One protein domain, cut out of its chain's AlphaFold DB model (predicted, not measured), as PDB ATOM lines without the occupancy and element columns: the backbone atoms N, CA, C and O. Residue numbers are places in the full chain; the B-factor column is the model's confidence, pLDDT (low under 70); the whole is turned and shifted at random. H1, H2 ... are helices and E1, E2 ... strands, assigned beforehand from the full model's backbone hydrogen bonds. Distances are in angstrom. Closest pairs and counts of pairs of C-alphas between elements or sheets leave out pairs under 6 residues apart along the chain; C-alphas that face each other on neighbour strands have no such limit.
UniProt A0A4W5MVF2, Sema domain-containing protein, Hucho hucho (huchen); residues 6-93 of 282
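AT A GLANCE: This is residues 6 to 93 of the 282 residues of the protein "Sema domain-containing protein" of Hucho hucho (huchen) (UniProt A0A4W5MVF2). A two-stranded antiparallel hairpin, E1 and E2, forms one end of a loose, open frame; H1 follows directly, and H2 and H3 lie apart from it and from each other. The printed part has 88 residues in the order E1, E2, H1, H2, H3, of mixed class, with under half in named elements. It is loose, radius of gyration of the C-alphas 17.2 A, and only just elongated, spanning 54 by 33 by 18 A.

IN THESE COORDINATES: Find C-alpha 6 at (-42.878, 34.894, 28.733), where E1, residues 6 to 11, begins. E2, residues 18 to 25, spans 22.8 A; H1, residues 26 to 35, 14.1 A; H2 is residues 65 to 69. H3, residues 80 to 88, ends at (-27.140, 12.114, 26.924).

HOW THE PARTS SIT: Between E1 and E2, at 158 degrees, find N 8 and O 22 within hydrogen-bond range, 2.9 A. H1, H2 and H3 have every O i to N i+4 pair within range. Residues 38 to 39 pair antiparallel with 91 to 92.

THE WHOLE: The farthest C-alphas, Lys 15 and Ala 69, are 54.9 A apart. The printed part has no cut; the link H1 to H2 is long. Residues 9 to 19 and 41 to 52 have pLDDT under 70.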
ATOM      1  N   CYS A   6     -42.381  35.845  29.721       71.81
ATOM      2  CA  CYS A   6     -42.878  34.894  28.733       71.81
ATOM      3  C   CYS A   6     -44.286  34.455  29.144       71.81
ATOM      4  O   CYS A   6     -44.474  33.904  30.226       71.81
ATOM      5  N   VAL A   7     -45.283  34.693  28.290       70.69
ATOM      6  CA  VAL A   7     -46.671  34.279  28.542       70.69
ATOM      7  C   VAL A   7     -46.985  33.045  27.705       70.69
ATOM      8  O   VAL A   7     -46.735  33.034  26.500       70.69
ATOM      9  N   CYS A   8     -47.553  32.014  28.325       77.19
ATOM     10  CA  CYS A   8     -47.974  30.797  27.639       77.19
ATOM     11  C   CYS A   8     -49.424  30.450  27.980       77.19
ATOM     12  O   CYS A   8     -49.906  30.688  29.089       77.19
ATOM     13  N   VAL A   9     -50.120  29.848  27.017       69.62
ATOM     14  CA  VAL A   9     -51.434  29.242  27.250       69.62
ATOM     15  C   VAL A   9     -51.214  27.786  27.633       69.62
ATOM     16  O   VAL A   9     -50.681  27.011  26.841       69.62
ATOM     17  N   CYS A  10     -51.626  27.420  28.843       68.56
ATOM     18  CA  CYS A  10     -51.615  26.049  29.322       68.56
ATOM     19  C   CYS A  10     -53.038  25.488  29.241       68.56
ATOM     20  O   CYS A  10     -53.977  25.987  29.867       68.56
ATOM     21  N   VAL A  11     -53.204  24.431  28.453       61.84
ATOM     22  CA  VAL A  11     -54.454  23.671  28.403       61.84
ATOM     23  C   VAL A  11     -54.342  22.554  29.435       61.84
ATOM     24  O   VAL A  11     -53.452  21.711  29.325       61.84
ATOM     25  N   CYS A  12     -55.207  22.541  30.455       57.50
ATOM     26  CA  CYS A  12     -55.250  21.418  31.384       57.50
ATOM     27  C   CYS A  12     -55.816  20.196  30.650       57.50
ATOM     28  O   CYS A  12     -56.937  20.223  30.145       57.50
ATOM     29  N   VAL A  13     -55.035  19.120  30.589       50.53
ATOM     30  CA  VAL A  13     -55.471  17.835  30.034       50.53
ATOM     31  C   VAL A  13     -56.041  17.004  31.191       50.53
ATOM     32  O   VAL A  13     -55.288  16.512  32.025       50.53
ATOM     33  N   GLY A  14     -57.373  16.894  31.294       53.00
ATOM     34  CA  GLY A  14     -58.059  16.185  32.386       53.00
ATOM     35  C   GLY A  14     -59.592  16.335  32.374       53.00
ATOM     36  O   GLY A  14     -60.147  17.000  31.506       53.00
ATOM     37  N   LYS A  15     -60.288  15.704  33.340       48.12
ATOM     38  CA  LYS A  15     -61.771  15.633  33.430       48.12
ATOM     39  C   LYS A  15     -62.484  16.983  33.620       48.12
ATOM     40  O   LYS A  15     -63.695  17.046  33.430       48.12
ATOM     41  N   GLU A  16     -61.758  18.043  33.962       55.47
ATOM     42  CA  GLU A  16     -62.271  19.412  33.986       55.47
ATOM     43  C   GLU A  16     -61.545  20.241  32.924       55.47
ATOM     44  O   GLU A  16     -60.336  20.455  32.999       55.47
ATOM     45  N   SER A  17     -62.289  20.723  31.927       58.53
ATOM     46  CA  SER A  17     -61.804  21.588  30.847       58.53
ATOM     47  C   SER A  17     -61.628  23.036  31.326       58.53
ATOM     48  O   SER A  17     -62.322  23.961  30.898       58.53
ATOM     49  N   ALA A  18     -60.714  23.239  32.276       63.16
ATOM     50  CA  ALA A  18     -60.221  24.563  32.636       63.16
ATOM     51  C   ALA A  18     -58.963  24.877  31.815       63.16
ATOM     52  O   ALA A  18     -58.049  24.062  31.724       63.16
ATOM     53  N   CYS A  19     -58.898  26.063  31.214       65.69
ATOM     54  CA  CYS A  19     -57.660  26.574  30.631       65.69
ATOM     55  C   CYS A  19     -57.066  27.633  31.551       65.69
ATOM     56  O   CYS A  19     -57.787  28.466  32.109       65.69
ATOM     57  N   GLN A  20     -55.744  27.596  31.690       70.88
ATOM     58  CA  GLN A  20     -54.994  28.531  32.510       70.88
ATOM     59  C   GLN A  20     -53.970  29.257  31.644       70.88
ATOM     60  O   GLN A  20     -53.259  28.662  30.837       70.88
ATOM     61  N   GLN A  21     -53.896  30.570  31.801       73.94
ATOM     62  CA  GLN A  21     -52.818  31.366  31.238       73.94
ATOM     63  C   GLN A  21     -51.734  31.479  32.298       73.94
ATOM     64  O   GLN A  21     -52.010  31.924  33.412       73.94
ATOM     65  N   CYS A  22     -50.516  31.090  31.946       78.31
ATOM     66  CA  CYS A  22     -49.371  31.107  32.841       78.31
ATOM     67  C   CYS A  22     -48.341  32.125  32.365       78.31
ATOM     68  O   CYS A  22     -48.123  32.299  31.163       78.31
ATOM     69  N   VAL A  23     -47.678  32.765  33.321       76.06
ATOM     70  CA  VAL A  23     -46.485  33.570  33.072       76.06
ATOM     71  C   VAL A  23     -45.270  32.887  33.651       76.06
ATOM     72  O   VAL A  23     -45.290  32.402  34.782       76.06
ATOM     73  N   TYR A  24     -44.201  32.952  32.872       80.44
ATOM     74  CA  TYR A  24     -42.860  32.553  33.239       80.44
ATOM     75  C   TYR A  24     -41.934  33.767  33.162       80.44
ATOM     76  O   TYR A  24     -41.984  34.559  32.216       80.44
ATOM     77  N   SER A  25     -41.068  33.917  34.156       80.06
ATOM     78  CA  SER A  25     -39.996  34.909  34.122       80.06
ATOM     79  C   SER A  25     -38.849  34.391  33.264       80.06
ATOM     80  O   SER A  25     -38.353  33.286  33.493       80.06
ATOM     81  N   LEU A  26     -38.363  35.196  32.315       83.38
ATOM     82  CA  LEU A  26     -37.180  34.814  31.542       83.38
ATOM     83  C   LEU A  26     -35.944  34.651  32.445       83.38
ATOM     84  O   LEU A  26     -35.083  33.817  32.167       83.38
ATOM     85  N   ALA A  27     -35.872  35.395  33.552       86.38
ATOM     86  CA  ALA A  27     -34.807  35.247  34.539       86.38
ATOM     87  C   ALA A  27     -34.857  33.874  35.231       86.38
ATOM     88  O   ALA A  27     -33.820  33.242  35.404       86.38
ATOM     89  N   ASP A  28     -36.051  33.372  35.558       87.94
ATOM     90  CA  ASP A  28     -36.197  32.056  36.190       87.94
ATOM     91  C   ASP A  28     -35.903  30.929  35.193       87.94
ATOM     92  O   ASP A  28     -35.174  29.994  35.520       87.94
ATOM     93  N   ILE A  29     -36.363  31.068  33.941       89.12
ATOM     94  CA  ILE A  29     -36.034  30.133  32.855       89.12
ATOM     95  C   ILE A  29     -34.511  30.048  32.673       89.12
ATOM     96  O   ILE A  29     -33.924  28.968  32.714       89.12
ATOM     97  N   THR A  30     -33.850  31.193  32.494       90.06
ATOM     98  CA  THR A  30     -32.395  31.249  32.273       90.06
ATOM     99  C   THR A  30     -31.600  30.767  33.484       90.06
ATOM    100  O   THR A  30     -30.589  30.086  33.310       90.06
ATOM    101  N   LYS A  31     -32.073  31.031  34.708       91.44
ATOM    102  CA  LYS A  31     -31.477  30.515  35.946       91.44
ATOM    103  C   LYS A  31     -31.493  28.989  35.994       91.44
ATOM    104  O   LYS A  31     -30.468  28.395  36.336       91.44
ATOM    105  N   VAL A  32     -32.610  28.358  35.625       91.69
ATOM    106  CA  VAL A  32     -32.721  26.892  35.568       91.69
ATOM    107  C   VAL A  32     -31.709  26.313  34.573       91.69
ATOM    108  O   VAL A  32     -30.964  25.406  34.930       91.69
ATOM    109  N   PHE A  33     -31.553  26.897  33.381       91.56
ATOM    110  CA  PHE A  33     -30.518  26.448  32.433       91.56
ATOM    111  C   PHE A  33     -29.082  26.670  32.937       91.56
ATOM    112  O   PHE A  33     -28.216  25.805  32.764       91.56
ATOM    113  N   ALA A  34     -28.818  27.801  33.594       89.56
ATOM    114  CA  ALA A  34     -27.484  28.166  34.067       89.56
ATOM    115  C   ALA A  34     -27.021  27.350  35.284       89.56
ATOM    116  O   ALA A  34     -25.830  27.066  35.410       89.56
ATOM    117  N   THR A  35     -27.940  26.978  36.178       89.62
ATOM    118  CA  THR A  35     -27.595  26.406  37.494       89.62
ATOM    119  C   THR A  35     -28.227  25.051  37.785       89.62
ATOM    120  O   THR A  35     -27.714  24.336  38.641       89.62
ATOM    121  N   GLY A  36     -29.280  24.666  37.063       87.75
ATOM    122  CA  GLY A  36     -30.062  23.474  37.372       87.75
ATOM    123  C   GLY A  36     -29.292  22.161  37.234       87.75
ATOM    124  O   GLY A  36     -28.311  22.054  36.490       87.75
ATOM    125  N   GLY A  37     -29.733  21.137  37.951       88.25
ATOM    126  CA  GLY A  37     -29.231  19.778  37.792       88.25
ATOM    127  C   GLY A  37     -29.695  19.173  36.470       88.25
ATOM    128  O   GLY A  37     -30.792  19.462  35.998       88.25
ATOM    129  N   PHE A  38     -28.892  18.297  35.879       88.12
ATOM    130  CA  PHE A  38     -29.313  17.483  34.734       88.12
ATOM    131  C   PHE A  38     -30.046  16.226  35.213       88.12
ATOM    132  O   PHE A  38     -29.844  15.792  36.347       88.12
ATOM    133  N   ARG A  39     -30.909  15.657  34.370       81.94
ATOM    134  CA  ARG A  39     -31.634  14.412  34.650       81.94
ATOM    135  C   ARG A  39     -31.113  13.283  33.762       81.94
ATOM    136  O   ARG A  39     -31.106  13.407  32.537       81.94
ATOM    137  N   ASP A  40     -30.745  12.167  34.389       73.00
ATOM    138  CA  ASP A  40     -30.308  10.949  33.704       73.00
ATOM    139  C   ASP A  40     -31.506  10.226  33.080       73.00
ATOM    140  O   ASP A  40     -32.358   9.696  33.789       73.00
ATOM    141  N   MET A  41     -31.557  10.151  31.748       64.31
ATOM    142  CA  MET A  41     -32.624   9.423  31.045       64.31
ATOM    143  C   MET A  41     -32.339   7.915  30.906       64.31
ATOM    144  O   MET A  41     -33.241   7.143  30.606       64.31
ATOM    145  N   LYS A  42     -31.084   7.489  31.133       63.47
ATOM    146  CA  LYS A  42     -30.634   6.086  31.011       63.47
ATOM    147  C   LYS A  42     -30.812   5.250  32.284       63.47
ATOM    148  O   LYS A  42     -30.811   4.027  32.197       63.47
ATOM    149  N   LYS A  43     -30.925   5.871  33.464       58.25
ATOM    150  CA  LYS A  43     -31.233   5.148  34.706       58.25
ATOM    151  C   LYS A  43     -32.747   4.956  34.756       58.25
ATOM    152  O   LYS A  43     -33.471   5.939  34.614       58.25
ATOM    153  N   ASN A  44     -33.206   3.711  34.926       52.41
ATOM    154  CA  ASN A  44     -34.623   3.344  35.053       52.41
ATOM    155  C   ASN A  44     -35.365   4.412  35.866       52.41
ATOM    156  O   ASN A  44     -34.859   4.823  36.910       52.41
ATOM    157  N   CYS A  45     -36.528   4.862  35.385       52.38
ATOM    158  CA  CYS A  45     -37.225   6.090  35.799       52.38
ATOM    159  C   CYS A  45     -37.346   6.314  37.323       52.38
ATOM    160  O   CYS A  45     -37.473   7.452  37.764       52.38
ATOM    161  N   VAL A  46     -37.257   5.243  38.114       52.38
ATOM    162  CA  VAL A  46     -37.288   5.211  39.583       52.38
ATOM    163  C   VAL A  46     -36.019   5.785  40.244       52.38
ATOM    164  O   VAL A  46     -36.117   6.353  41.323       52.38
ATOM    165  N   ASN A  47     -34.849   5.711  39.597       49.56
ATOM    166  CA  ASN A  47     -33.546   6.123  40.152       49.56
ATOM    167  C   ASN A  47     -32.770   7.063  39.209       49.56
ATOM    168  O   ASN A  47     -31.551   6.952  39.054       49.56
ATOM    169  N   SER A  48     -33.462   8.004  38.565       52.72
ATOM    170  CA  SER A  48     -32.816   9.087  37.806       52.72
ATOM    171  C   SER A  48     -32.316  10.183  38.758       52.72
ATOM    172  O   SER A  48     -32.866  11.279  38.831       52.72
ATOM    173  N   GLY A  49     -31.291   9.854  39.550       54.44
ATOM    174  CA  GLY A  49     -30.528  10.846  40.312       54.44
ATOM    175  C   GLY A  49     -29.790  11.815  39.383       54.44
ATOM    176  O   GLY A  49     -29.673  11.572  38.182       54.44
ATOM    177  N   SER A  50     -29.289  12.920  39.934       60.97
ATOM    178  CA  SER A  50     -28.409  13.820  39.185       60.97
ATOM    179  C   SER A  50     -27.138  13.074  38.743       60.97
ATOM    180  O   SER A  50     -26.612  12.285  39.533       60.97
ATOM    181  N   PRO A  51     -26.622  13.307  37.524       63.28
ATOM    182  CA  PRO A  51     -25.365  12.714  37.085       63.28
ATOM    183  C   PRO A  51     -24.221  13.132  38.014       63.28
ATOM    184  O   PRO A  51     -24.130  14.292  38.420       63.28
ATOM    185  N   ASP A  52     -23.322  12.189  38.308       64.38
ATOM    186  CA  ASP A  52     -22.313  12.308  39.373       64.38
ATOM    187  C   ASP A  52     -21.290  13.445  39.151       64.38
ATOM    188  O   ASP A  52     -20.606  13.864  40.084       64.38
ATOM    189  N   SER A  53     -21.166  13.980  37.926       79.56
ATOM    190  CA  SER A  53     -20.337  15.159  37.645       79.56
ATOM    191  C   SER A  53     -20.716  15.846  36.328       79.56
ATOM    192  O   SER A  53     -20.547  15.282  35.244       79.56
ATOM    193  N   VAL A  54     -21.180  17.096  36.416       87.69
ATOM    194  CA  VAL A  54     -21.394  17.969  35.250       87.69
ATOM    195  C   VAL A  54     -20.031  18.476  34.751       87.69
ATOM    196  O   VAL A  54     -19.289  19.065  35.542       87.69
ATOM    197  N   PRO A  55     -19.667  18.268  33.471       90.75
ATOM    198  CA  PRO A  55     -18.372  18.699  32.952       90.75
ATOM    199  C   PRO A  55     -18.291  20.228  32.806       90.75
ATOM    200  O   PRO A  55     -19.305  20.920  32.720       90.75
ATOM    201  N   ASN A  56     -17.062  20.747  32.763       89.50
ATOM    202  CA  ASN A  56     -16.761  22.158  32.523       89.50
ATOM    203  C   ASN A  56     -16.003  22.288  31.185       89.50
ATOM    204  O   ASN A  56     -15.039  21.536  31.010       89.50
ATOM    205  N   PRO A  57     -16.372  23.190  30.253       92.50
ATOM    206  CA  PRO A  57     -17.534  24.095  30.233       92.50
ATOM    207  C   PRO A  57     -18.884  23.392  30.433       92.50
ATOM    208  O   PRO A  57     -19.109  22.314  29.892       92.50
ATOM    209  N   ARG A  58     -19.793  24.013  31.201       92.94
ATOM    210  CA  ARG A  58     -21.163  23.525  31.422       92.94
ATOM    211  C   ARG A  58     -21.866  23.210  30.085       92.94
ATOM    212  O   ARG A  58     -21.961  24.105  29.240       92.94
ATOM    213  N   PRO A  59     -22.389  21.989  29.902       93.06
ATOM    214  CA  PRO A  59     -23.131  21.585  28.710       93.06
ATOM    215  C   PRO A  59     -24.316  22.507  28.401       93.06
ATOM    216  O   PRO A  59     -25.072  22.874  29.298       93.06
ATOM    217  N   GLY A  60     -24.478  22.877  27.127       90.69
ATOM    218  CA  GLY A  60     -25.589  23.709  26.646       90.69
ATOM    219  C   GLY A  60     -25.433  25.221  26.857       90.69
ATOM    220  O   GLY A  60     -26.273  25.977  26.375       90.69
ATOM    221  N   GLN A  61     -24.372  25.690  27.528       91.69
ATOM    222  CA  GLN A  61     -24.125  27.129  27.649       91.69
ATOM    223  C   GLN A  61     -23.623  27.728  26.326       91.69
ATOM    224  O   GLN A  61     -22.852  27.105  25.592       91.69
ATOM    225  N   CYS A  62     -24.012  28.969  26.042       93.06
ATOM    226  CA  CYS A  62     -23.460  29.713  24.917       93.06
ATOM    227  C   CYS A  62     -22.012  30.144  25.195       93.06
ATOM    228  O   CYS A  62     -21.640  30.429  26.334       93.06
ATOM    229  N   ILE A  63     -21.206  30.257  24.138       94.19
ATOM    230  CA  ILE A  63     -19.827  30.745  24.236       94.19
ATOM    231  C   ILE A  63     -19.834  32.233  24.590       94.19
ATOM    232  O   ILE A  63     -20.297  33.073  23.814       94.19
ATOM    233  N   ASN A  64     -19.300  32.544  25.767       93.12
ATOM    234  CA  ASN A  64     -19.119  33.895  26.286       93.12
ATOM    235  C   ASN A  64     -17.633  34.302  26.250       93.12
ATOM    236  O   ASN A  64     -16.765  33.505  25.894       93.12
ATOM    237  N   ASP A  65     -17.329  35.539  26.638       95.44
ATOM    238  CA  ASP A  65     -15.959  36.066  26.587       95.44
ATOM    239  C   ASP A  65     -14.987  35.326  27.516       95.44
ATOM    240  O   ASP A  65     -13.807  35.194  27.195       95.44
ATOM    241  N   VAL A  66     -15.484  34.769  28.625       94.00
ATOM    242  CA  VAL A  66     -14.679  33.959  29.552       94.00
ATOM    243  C   VAL A  66     -14.223  32.662  28.881       94.00
ATOM    244  O   VAL A  66     -13.053  32.302  28.973       94.00
ATOM    245  N   LEU A  67     -15.119  31.984  28.161       94.50
ATOM    246  CA  LEU A  67     -14.794  30.770  27.409       94.50
ATOM    247  C   LEU A  67     -13.890  31.059  26.207       94.50
ATOM    248  O   LEU A  67     -12.977  30.280  25.935       94.50
ATOM    249  N   ARG A  68     -14.075  32.205  25.538       95.50
ATOM    250  CA  ARG A  68     -13.165  32.647  24.467       95.50
ATOM    251  C   ARG A  68     -11.751  32.877  24.985       95.50
ATOM    252  O   ARG A  68     -10.797  32.440  24.351       95.50
ATOM    253  N   ALA A  69     -11.605  33.483  26.164       95.38
ATOM    254  CA  ALA A  69     -10.303  33.651  26.811       95.38
ATOM    255  C   ALA A  69      -9.637  32.309  27.181       95.38
ATOM    256  O   ALA A  69      -8.417  32.240  27.296       95.38
ATOM    257  N   GLN A  70     -10.425  31.238  27.328       93.81
ATOM    258  CA  GLN A  70      -9.946  29.867  27.537       93.81
ATOM    259  C   GLN A  70      -9.669  29.106  26.226       93.81
ATOM    260  O   GLN A  70      -9.241  27.957  26.276       93.81
ATOM    261  N   GLY A  71      -9.880  29.732  25.062       93.94
ATOM    262  CA  GLY A  71      -9.607  29.153  23.743       93.94
ATOM    263  C   GLY A  71     -10.819  28.549  23.027       93.94
ATOM    264  O   GLY A  71     -10.668  28.058  21.912       93.94
ATOM    265  N   TYR A  72     -12.019  28.613  23.612       94.94
ATOM    266  CA  TYR A  72     -13.247  28.123  22.979       94.94
ATOM    267  C   TYR A  72     -13.894  29.229  22.139       94.94
ATOM    268  O   TYR A  72     -14.613  30.080  22.664       94.94
ATOM    269  N   ASN A  73     -13.643  29.234  20.827       93.38
ATOM    270  CA  ASN A  73     -14.160  30.265  19.920       93.38
ATOM    271  C   ASN A  73     -15.467  29.850  19.231       93.38
ATOM    272  O   ASN A  73     -16.286  30.705  18.888       93.38
ATOM    273  N   SER A  74     -15.680  28.546  19.060       93.06
ATOM    274  CA  SER A  74     -16.852  27.951  18.427       93.06
ATOM    275  C   SER A  74     -17.325  26.697  19.167       93.06
ATOM    276  O   SER A  74     -16.601  26.116  19.976       93.06
ATOM    277  N   SER A  75     -18.555  26.249  18.892       91.25
ATOM    278  CA  SER A  75     -19.089  25.014  19.483       91.25
ATOM    279  C   SER A  75     -18.297  23.764  19.085       91.25
ATOM    280  O   SER A  75     -18.420  22.748  19.760       91.25
ATOM    281  N   PHE A  76     -17.495  23.834  18.015       92.25
ATOM    282  CA  PHE A  76     -16.606  22.755  17.582       92.25
ATOM    283  C   PHE A  76     -15.344  22.638  18.440       92.25
ATOM    284  O   PHE A  76     -14.754  21.566  18.489       92.25
ATOM    285  N   ASP A  77     -14.957  23.704  19.144       93.44
ATOM    286  CA  ASP A  77     -13.790  23.696  20.034       93.44
ATOM    287  C   ASP A  77     -14.120  23.076  21.406       93.44
ATOM    288  O   ASP A  77     -13.246  22.921  22.261       93.44
ATOM    289  N   MET A  78     -15.392  22.739  21.647       94.50
ATOM    290  CA  MET A  78     -15.845  22.144  22.901       94.50
ATOM    291  C   MET A  78     -15.340  20.703  23.045       94.50
ATOM    292  O   MET A  78     -15.430  19.931  22.093       94.50
ATOM    293  N   PRO A  79     -14.883  20.286  24.241       94.69
ATOM    294  CA  PRO A  79     -14.430  18.916  24.456       94.69
ATOM    295  C   PRO A  79     -15.539  17.890  24.187       94.69
ATOM    296  O   PRO A  79     -16.672  18.072  24.642       94.69
ATOM    297  N   ASP A  80     -15.194  16.753  23.574       94.00
ATOM    298  CA  ASP A  80     -16.144  15.668  23.267       94.00
ATOM    299  C   ASP A  80     -16.955  15.221  24.487       94.00
ATOM    300  O   ASP A  80     -18.146  14.937  24.384       94.00
ATOM    301  N   ARG A  81     -16.341  15.220  25.678       91.38
ATOM    302  CA  ARG A  81     -17.030  14.894  26.935       91.38
ATOM    303  C   ARG A  81     -18.207  15.835  27.218       91.38
ATOM    304  O   ARG A  81     -19.235  15.375  27.704       91.38
ATOM    305  N   VAL A  82     -18.071  17.131  26.930       92.75
ATOM    306  CA  VAL A  82     -19.135  18.134  27.119       92.75
ATOM    307  C   VAL A  82     -20.258  17.904  26.109       92.75
ATOM    308  O   VAL A  82     -21.431  17.900  26.484       92.75
ATOM    309  N   LEU A  83     -19.904  17.659  24.845       92.88
ATOM    310  CA  LEU A  83     -20.863  17.414  23.764       92.88
ATOM    311  C   LEU A  83     -21.642  16.108  23.971       92.88
ATOM    312  O   LEU A  83     -22.869  16.087  23.858       92.88
ATOM    313  N   GLN A  84     -20.949  15.032  24.345       90.94
ATOM    314  CA  GLN A  84     -21.565  13.745  24.659       90.94
ATOM    315  C   GLN A  84     -22.482  13.858  25.880       90.94
ATOM    316  O   GLN A  84     -23.596  13.340  25.852       90.94
ATOM    317  N   PHE A  85     -22.065  14.583  26.923       91.06
ATOM    318  CA  PHE A  85     -22.915  14.804  28.090       91.06
ATOM    319  C   PHE A  85     -24.205  15.544  27.717       91.06
ATOM    320  O   PHE A  85     -25.278  15.102  28.121       91.06
ATOM    321  N   ALA A  86     -24.121  16.621  26.922       90.56
ATOM    322  CA  ALA A  86     -25.295  17.370  26.459       90.56
ATOM    323  C   ALA A  86     -26.279  16.482  25.681       90.56
ATOM    324  O   ALA A  86     -27.491  16.592  25.845       90.56
ATOM    325  N   LYS A  87     -25.748  15.577  24.849       89.25
ATOM    326  CA  LYS A  87     -26.539  14.615  24.074       89.25
ATOM    327  C   LYS A  87     -27.250  13.593  24.962       89.25
ATOM    328  O   LYS A  87     -28.373  13.201  24.660       89.25
ATOM    329  N   GLU A  88     -26.596  13.136  26.024       87.19
ATOM    330  CA  GLU A  88     -27.140  12.114  26.924       87.19
ATOM    331  C   GLU A  88     -28.088  12.676  27.991       87.19
ATOM    332  O   GLU A  88     -28.956  11.946  28.470       87.19
ATOM    333  N   HIS A  89     -27.964  13.966  28.315       88.06
ATOM    334  CA  HIS A  89     -28.720  14.631  29.379       88.06
ATOM    335  C   HIS A  89     -29.410  15.909  28.865       88.06
ATOM    336  O   HIS A  89     -29.045  17.015  29.265       88.06
ATOM    337  N   PRO A  90     -30.414  15.804  27.976       88.06
ATOM    338  CA  PRO A  90     -31.117  16.975  27.448       88.06
ATOM    339  C   PRO A  90     -32.110  17.597  28.445       88.06
ATOM    340  O   PRO A  90     -32.585  18.708  28.224       88.06
ATOM    341  N   LEU A  91     -32.462  16.880  29.520       88.44
ATOM    342  CA  LEU A  91     -33.455  17.304  30.504       88.44
ATOM    343  C   LEU A  91     -32.790  17.838  31.772       88.44
ATOM    344  O   LEU A  91     -31.777  17.310  32.234       88.44
ATOM    345  N   LEU A  92     -33.417  18.851  32.362       89.12
ATOM    346  CA  LEU A  92     -33.059  19.374  33.675       89.12
ATOM    347  C   LEU A  92     -33.962  18.759  34.753       89.12
ATOM    348  O   LEU A  92     -35.076  18.307  34.480       89.12
ATOM    349  N   THR A  93     -33.453  18.701  35.980       86.75
ATOM    350  CA  THR A  93     -34.194  18.227  37.153       86.75
ATOM    351  C   THR A  93     -35.095  19.327  37.705       86.75
ATOM    352  O   THR A  93     -36.227  19.041  38.090       86.75
TER     353      THR A  93